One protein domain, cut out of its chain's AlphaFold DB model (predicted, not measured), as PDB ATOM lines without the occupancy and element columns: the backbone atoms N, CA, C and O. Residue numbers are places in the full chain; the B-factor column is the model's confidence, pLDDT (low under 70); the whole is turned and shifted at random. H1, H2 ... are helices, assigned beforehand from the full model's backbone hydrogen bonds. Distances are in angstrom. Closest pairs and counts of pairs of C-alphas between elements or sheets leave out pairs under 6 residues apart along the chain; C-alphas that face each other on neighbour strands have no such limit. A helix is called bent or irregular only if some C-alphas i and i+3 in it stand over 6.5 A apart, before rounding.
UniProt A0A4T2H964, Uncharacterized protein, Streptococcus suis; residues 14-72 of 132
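This is residues 14 to 72 of the 132 residues of an uncharacterized protein of Streptococcus suis (UniProt A0A4T2H964). One long bent helix, H1, makes the length of a rod, and the short helix H2 folds back along its second arm as an uneven helical hairpin; residues 14 to 22 stick out at one end. The printed part has 59 residues with two named helices, H1 then H2, and is all helix. It is only just extended, close to loose: radius of gyration of the C-alphas 15.8 A, spans 55 by 22 by 12 A.

H1, residues 15 to 53, was assigned as one helix by its hydrogen bonds but is bent, C-alphas 32 and 35 being 6.9 A apart. Its arms, H1a, residues 15 to 32, and H1b, residues 35 to 53, stand at a steep tilt of 40 degrees. H2, residues 61 to 68, touches H1b at residues 35 to 43 alone, a hairpin at a shallow tilt of 5 degrees, opposite ways; the closest C-alphas, of Pro 36 and Ala 64, are 4.3 A apart. Every O i to N i+4 pair is within hydrogen-bond range in H2, 12 of 14 in H1a and 13 of 15 in H1b.

H1a, 24.4 A long, begins at C-alpha 15 (217.881, 236.614, 127.982); H1b measures 27.0 A. H2, 10.3 A, ends at C-alpha 68 (211.580, 263.932, 132.159).

The farthest C-alphas, of Asp 14 and Lys 54, are 54.8 A apart. The link from H1 to H2 is short, the printed part has no cut, and no printed residue is under 70 in pLDDT.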
ATOM      1  N   ASP A  14     222.477 236.135 129.286       86.31
ATOM      2  CA  ASP A  14     221.192 235.601 129.714       86.31
ATOM      3  C   ASP A  14     220.066 236.457 129.091       86.31
ATOM      4  O   ASP A  14     220.175 237.690 129.075       86.31
ATOM      5  N   PRO A  15     219.036 235.861 128.459       88.62
ATOM      6  CA  PRO A  15     217.881 236.614 127.982       88.62
ATOM      7  C   PRO A  15     217.300 237.574 129.032       88.62
ATOM      8  O   PRO A  15     216.882 238.668 128.655       88.62
ATOM      9  N   LEU A  16     217.330 237.203 130.317       90.75
ATOM     10  CA  LEU A  16     216.902 238.051 131.429       90.75
ATOM     11  C   LEU A  16     217.826 239.258 131.602       90.75
ATOM     12  O   LEU A  16     217.344 240.388 131.581       90.75
ATOM     13  N   ASP A  17     219.141 239.042 131.668       90.94
ATOM     14  CA  ASP A  17     220.122 240.133 131.767       90.94
ATOM     15  C   ASP A  17     219.987 241.112 130.597       90.94
ATOM     16  O   ASP A  17     220.041 242.326 130.779       90.94
ATOM     17  N   ARG A  18     219.747 240.604 129.380       91.50
ATOM     18  CA  ARG A  18     219.518 241.459 128.204       91.50
ATOM     19  C   ARG A  18     218.240 242.279 128.310       91.50
ATOM     20  O   ARG A  18     218.241 243.425 127.870       91.50
ATOM     21  N   ALA A  19     217.166 241.710 128.852       93.31
ATOM     22  CA  ALA A  19     215.915 242.435 129.051       93.31
ATOM     23  C   ALA A  19     216.073 243.539 130.110       93.31
ATOM     24  O   ALA A  19     215.597 244.655 129.903       93.31
ATOM     25  N   ILE A  20     216.794 243.246 131.197       91.00
ATOM     26  CA  ILE A  20     217.128 244.215 132.249       91.00
ATOM     27  C   ILE A  20     217.982 245.350 131.670       91.00
ATOM     28  O   ILE A  20     217.609 246.516 131.790       91.00
ATOM     29  N   ASP A  21     219.078 245.017 130.982       91.44
ATOM     30  CA  ASP A  21     219.958 245.994 130.328       91.44
ATOM     31  C   ASP A  21     219.181 246.880 129.346       91.44
ATOM     32  O   ASP A  21     219.361 248.100 129.323       91.44
ATOM     33  N   TYR A  22     218.303 246.272 128.540       94.19
ATOM     34  CA  TYR A  22     217.462 246.989 127.589       94.19
ATOM     35  C   TYR A  22     216.535 247.978 128.295       94.19
ATOM     36  O   TYR A  22     216.526 249.147 127.920       94.19
ATOM     37  N   MET A  23     215.805 247.554 129.333       92.88
ATOM     38  CA  MET A  23     214.882 248.456 130.031       92.88
ATOM     39  C   MET A  23     215.596 249.597 130.743       92.88
ATOM     40  O   MET A  23     215.165 250.742 130.640       92.88
ATOM     41  N   LEU A  24     216.725 249.323 131.398       89.62
ATOM     42  CA  LEU A  24     217.513 250.368 132.055       89.62
ATOM     43  C   LEU A  24     218.116 251.360 131.052       89.62
ATOM     44  O   LEU A  24     218.334 252.528 131.385       89.62
ATOM     45  N   LYS A  25     218.432 250.910 129.834       91.19
ATOM     46  CA  LYS A  25     218.877 251.795 128.753       91.19
ATOM     47  C   LYS A  25     217.712 252.611 128.194       91.19
ATOM     48  O   LYS A  25     217.835 253.826 128.103       91.19
ATOM     49  N   PHE A  26     216.590 251.965 127.885       92.50
ATOM     50  CA  PHE A  26     215.380 252.619 127.385       92.50
ATOM     51  C   PHE A  26     214.913 253.723 128.336       92.50
ATOM     52  O   PHE A  26     214.699 254.850 127.904       92.50
ATOM     53  N   GLN A  27     214.836 253.436 129.640       86.81
ATOM     54  CA  GLN A  27     214.436 254.428 130.637       86.81
ATOM     55  C   GLN A  27     215.367 255.649 130.620       86.81
ATOM     56  O   GLN A  27     214.900 256.781 130.586       86.81
ATOM     57  N   ARG A  28     216.688 255.428 130.593       82.06
ATOM     58  CA  ARG A  28     217.689 256.504 130.676       82.06
ATOM     59  C   ARG A  28     217.944 257.259 129.382       82.06
ATOM     60  O   ARG A  28     218.569 258.304 129.450       82.06
ATOM     61  N   THR A  29     217.577 256.730 128.223       87.12
ATOM     62  CA  THR A  29     217.865 257.376 126.933       87.12
ATOM     63  C   THR A  29     216.578 257.801 126.255       87.12
ATOM     64  O   THR A  29     216.399 258.973 125.938       87.12
ATOM     65  N   ASP A  30     215.652 256.868 126.089       90.62
ATOM     66  CA  ASP A  30     214.481 257.112 125.266       90.62
ATOM     67  C   ASP A  30     213.378 257.774 126.092       90.62
ATOM     68  O   ASP A  30     212.892 258.842 125.728       90.62
ATOM     69  N   ALA A  31     213.023 257.178 127.236       87.69
ATOM     70  CA  ALA A  31     211.906 257.645 128.049       87.69
ATOM     71  C   ALA A  31     212.143 259.047 128.626       87.69
ATOM     72  O   ALA A  31     211.261 259.885 128.511       87.69
ATOM     73  N   ILE A  32     213.322 259.299 129.205       85.50
ATOM     74  CA  ILE A  32     213.630 260.570 129.882       85.50
ATOM     75  C   ILE A  32     214.098 261.665 128.907       85.50
ATOM     76  O   ILE A  32     213.958 262.836 129.234       85.50
ATOM     77  N   PHE A  33     214.632 261.339 127.718       84.06
ATOM     78  CA  PHE A  33     215.223 262.359 126.830       84.06
ATOM     79  C   PHE A  33     214.650 262.377 125.411       84.06
ATOM     80  O   PHE A  33     214.135 263.409 124.978       84.06
ATOM     81  N   GLU A  34     214.730 261.275 124.659       92.50
ATOM     82  CA  GLU A  34     214.328 261.311 123.243       92.50
ATOM     83  C   GLU A  34     212.820 261.511 123.061       92.50
ATOM     84  O   GLU A  34     212.401 262.313 122.224       92.50
ATOM     85  N   ILE A  35     211.985 260.839 123.859       94.69
ATOM     86  CA  ILE A  35     210.528 260.998 123.764       94.69
ATOM     87  C   ILE A  35     210.103 262.434 124.137       94.69
ATOM     88  O   ILE A  35     209.389 263.040 123.334       94.69
ATOM     89  N   PRO A  36     210.549 263.034 125.260       92.25
ATOM     90  CA  PRO A  36     210.269 264.439 125.575       92.25
ATOM     91  C   PRO A  36     210.689 265.417 124.479       92.25
ATOM     92  O   PRO A  36     209.915 266.293 124.089       92.25
ATOM     93  N   LYS A  37     211.873 265.217 123.891       93.12
ATOM     94  CA  LYS A  37     212.357 266.041 122.778       93.12
ATOM     95  C   LYS A  37     211.447 265.946 121.552       93.12
ATOM     96  O   LYS A  37     211.143 266.965 120.932       93.12
ATOM     97  N   LEU A  38     210.979 264.745 121.210       96.50
ATOM     98  CA  LEU A  38     210.009 264.550 120.128       96.50
ATOM     99  C   LEU A  38     208.662 265.209 120.449       96.50
ATOM    100  O   LEU A  38     208.083 265.857 119.576       96.50
ATOM    101  N   LEU A  39     208.183 265.104 121.692       95.81
ATOM    102  CA  LEU A  39     206.955 265.767 122.140       95.81
ATOM    103  C   LEU A  39     207.064 267.292 122.021       95.81
ATOM    104  O   LEU A  39     206.126 267.917 121.534       95.81
ATOM    105  N   ALA A  40     208.209 267.890 122.361       93.50
ATOM    106  CA  ALA A  40     208.450 269.327 122.206       93.50
ATOM    107  C   ALA A  40     208.432 269.785 120.733       93.50
ATOM    108  O   ALA A  40     207.920 270.862 120.406       93.50
ATOM    109  N   VAL A  41     208.950 268.956 119.818       96.12
ATOM    110  CA  VAL A  41     208.863 269.213 118.371       96.12
ATOM    111  C   VAL A  41     207.410 269.152 117.903       96.12
ATOM    112  O   VAL A  41     206.952 270.067 117.217       96.12
ATOM    113  N   VAL A  42     206.666 268.112 118.299       95.31
ATOM    114  CA  VAL A  42     205.235 267.982 117.979       95.31
ATOM    115  C   VAL A  42     204.459 269.182 118.513       95.31
ATOM    116  O   VAL A  42     203.688 269.782 117.765       95.31
ATOM    117  N   ASP A  43     204.715 269.583 119.759       95.12
ATOM    118  CA  ASP A  43     204.098 270.739 120.406       95.12
ATOM    119  C   ASP A  43     204.338 272.040 119.632       95.12
ATOM    120  O   ASP A  43     203.421 272.830 119.409       95.12
ATOM    121  N   SER A  44     205.561 272.237 119.145       94.69
ATOM    122  CA  SER A  44     205.922 273.409 118.346       94.69
ATOM    123  C   SER A  44     205.188 273.423 117.002       94.69
ATOM    124  O   SER A  44     204.624 274.446 116.607       94.69
ATOM    125  N   ILE A  45     205.141 272.279 116.310       95.12
ATOM    126  CA  ILE A  45     204.471 272.145 115.009       95.12
ATOM    127  C   ILE A  45     202.962 272.358 115.155       95.12
ATOM    128  O   ILE A  45     202.385 273.147 114.403       95.12
ATOM    129  N   GLN A  46     202.305 271.697 116.116       94.19
ATOM    130  CA  GLN A  46     200.858 271.847 116.294       94.19
ATOM    131  C   GLN A  46     200.482 273.275 116.700       94.19
ATOM    132  O   GLN A  46     199.560 273.836 116.112       94.19
ATOM    133  N   LYS A  47     201.222 273.916 117.619       94.12
ATOM    134  CA  LYS A  47     200.989 275.324 117.984       94.12
ATOM    135  C   LYS A  47     201.113 276.237 116.767       94.12
ATOM    136  O   LYS A  47     200.243 277.079 116.548       94.12
ATOM    137  N   TYR A  48     202.133 276.026 115.933       94.12
ATOM    138  CA  TYR A  48     202.297 276.778 114.693       94.12
ATOM    139  C   TYR A  48     201.107 276.584 113.742       94.12
ATOM    140  O   TYR A  48     200.467 277.564 113.372       94.12
ATOM    141  N   VAL A  49     200.747 275.346 113.398       94.50
ATOM    142  CA  VAL A  49     199.670 275.060 112.431       94.50
ATOM    143  C   VAL A  49     198.305 275.551 112.932       94.50
ATOM    144  O   VAL A  49     197.577 276.212 112.195       94.50
ATOM    145  N   PHE A  50     197.963 275.284 114.193       93.88
ATOM    146  CA  PHE A  50     196.654 275.628 114.760       93.88
ATOM    147  C   PHE A  50     196.502 277.133 115.007       93.88
ATOM    148  O   PHE A  50     195.387 277.656 114.923       93.88
ATOM    149  N   SER A  51     197.610 277.854 115.233       90.88
ATOM    150  CA  SER A  51     197.590 279.322 115.285       90.88
ATOM    151  C   SER A  51     197.102 279.943 113.970       90.88
ATOM    152  O   SER A  51     196.393 280.948 113.999       90.88
ATOM    153  N   GLN A  52     197.401 279.310 112.827       90.44
ATOM    154  CA  GLN A  52     196.979 279.791 111.508       90.44
ATOM    155  C   GLN A  52     195.484 279.557 111.254       90.44
ATOM    156  O   GLN A  52     194.840 280.353 110.573       90.44
ATOM    157  N   SER A  53     194.908 278.495 111.824       88.56
ATOM    158  CA  SER A  53     193.495 278.133 111.656       88.56
ATOM    159  C   SER A  53     192.580 278.605 112.796       88.56
ATOM    160  O   SER A  53     191.390 278.295 112.783       88.56
ATOM    161  N   LYS A  54     193.102 279.363 113.778       86.94
ATOM    162  CA  LYS A  54     192.388 279.788 115.005       86.94
ATOM    163  C   LYS A  54     191.742 278.619 115.770       86.94
ATOM    164  O   LYS A  54     190.707 278.784 116.418       86.94
ATOM    165  N   MET A  55     192.343 277.434 115.694       88.69
ATOM    166  CA  MET A  55     191.875 276.236 116.390       88.69
ATOM    167  C   MET A  55     192.592 276.077 117.735       88.69
ATOM    168  O   MET A  55     193.715 276.544 117.920       88.69
ATOM    169  N   LYS A  56     191.951 275.395 118.690       87.50
ATOM    170  CA  LYS A  56     192.596 275.047 119.965       87.50
ATOM    171  C   LYS A  56     193.658 273.972 119.734       87.50
ATOM    172  O   LYS A  56     193.361 272.961 119.104       87.50
ATOM    173  N   CYS A  57     194.857 274.181 120.270       88.62
ATOM    174  CA  CYS A  57     195.920 273.178 120.323       88.62
ATOM    175  C   CYS A  57     195.927 272.473 121.688       88.62
ATOM    176  O   CYS A  57     195.383 272.997 122.664       88.62
ATOM    177  N   GLY A  58     196.497 271.268 121.738       88.94
ATOM    178  CA  GLY A  58     196.742 270.561 122.998       88.94
ATOM    179  C   GLY A  58     197.999 271.079 123.696       88.94
ATOM    180  O   GLY A  58     198.742 271.873 123.119       88.94
ATOM    181  N   ASP A  59     198.266 270.593 124.906       89.88
ATOM    182  CA  ASP A  59     199.499 270.889 125.636       89.88
ATOM    183  C   ASP A  59     200.337 269.618 125.813       89.88
ATOM    184  O   ASP A  59     200.069 268.787 126.682       89.88
ATOM    185  N   TYR A  60     201.336 269.448 124.945       91.81
ATOM    186  CA  TYR A  60     202.223 268.286 124.997       91.81
ATOM    187  C   TYR A  60     203.371 268.470 125.998       91.81
ATOM    188  O   TYR A  60     204.034 267.485 126.330       91.81
ATOM    189  N   SER A  61     203.573 269.687 126.524       86.25
ATOM    190  CA  SER A  61     204.596 269.951 127.543       86.25
ATOM    191  C   SER A  61     204.318 269.166 128.825       86.25
ATOM    192  O   SER A  61     205.239 268.614 129.412       86.25
ATOM    193  N   VAL A  62     203.042 268.973 129.176       86.00
ATOM    194  CA  VAL A  62     202.625 268.162 130.330       86.00
ATOM    195  C   VAL A  62     203.154 266.727 130.231       86.00
ATOM    196  O   VAL A  62     203.686 266.190 131.200       86.00
ATOM    197  N   PHE A  63     203.047 266.094 129.060       87.94
ATOM    198  CA  PHE A  63     203.528 264.723 128.868       87.94
ATOM    199  C   PHE A  63     205.056 264.645 128.827       87.94
ATOM    200  O   PHE A  63     205.619 263.677 129.337       87.94
ATOM    201  N   ALA A  64     205.717 265.657 128.257       86.56
ATOM    202  CA  ALA A  64     207.174 265.760 128.267       86.56
ATOM    203  C   ALA A  64     207.702 265.853 129.707       86.56
ATOM    204  O   ALA A  64     208.522 265.029 130.103       86.56
ATOM    205  N   SER A  65     207.139 266.741 130.531       81.44
ATOM    206  CA  SER A  65     207.539 266.906 131.934       81.44
ATOM    207  C   SER A  65     207.304 265.651 132.778       81.44
ATOM    208  O   SER A  65     208.113 265.323 133.642       81.44
ATOM    209  N   LEU A  66     206.217 264.906 132.530       82.56
ATOM    210  CA  LEU A  66     205.954 263.643 133.233       82.56
ATOM    211  C   LEU A  66     207.012 262.570 132.939       82.56
ATOM    212  O   LEU A  66     207.313 261.752 133.811       82.56
ATOM    213  N   LEU A  67     207.544 262.563 131.719       85.00
ATOM    214  CA  LEU A  67     208.586 261.643 131.281       85.00
ATOM    215  C   LEU A  67     209.977 262.072 131.774       85.00
ATOM    216  O   LEU A  67     210.723 261.222 132.256       85.00
ATOM    217  N   GLU A  68     210.294 263.369 131.717       77.88
ATOM    218  CA  GLU A  68     211.580 263.932 132.159       77.88
ATOM    219  C   GLU A  68     211.766 263.832 133.676       77.88
ATOM    220  O   GLU A  68     212.784 263.329 134.148       77.88
ATOM    221  N   ASN A  69     210.758 264.236 134.451       71.19
ATOM    222  CA  ASN A  69     210.855 264.288 135.915       71.19
ATOM    223  C   ASN A  69     210.536 262.941 136.575       71.19
ATOM    224  O   ASN A  69     210.337 262.858 137.785       71.19
ATOM    225  N   GLU A  70     210.394 261.878 135.784       72.56
ATOM    226  CA  GLU A  70     209.890 260.578 136.211       72.56
ATOM    227  C   GLU A  70     208.599 260.651 137.070       72.56
ATOM    228  O   GLU A  70     208.369 259.753 137.880       72.56
ATOM    229  N   GLN A  71     207.746 261.673 136.913       71.81
ATOM    230  CA  GLN A  71     206.570 261.968 137.763       71.81
ATOM    231  C   GLN A  71     206.880 262.465 139.192       71.81
ATOM    232  O   GLN A  71     206.056 262.319 140.097       71.81
ATOM    233  N   VAL A  72     208.061 263.036 139.422       78.94
ATOM    234  CA  VAL A  72     208.378 263.762 140.656       78.94
ATOM    235  C   VAL A  72     207.731 265.147 140.613       78.94
ATOM    236  O   VAL A  72     207.750 265.824 139.587       78.94
TER     237      VAL A  72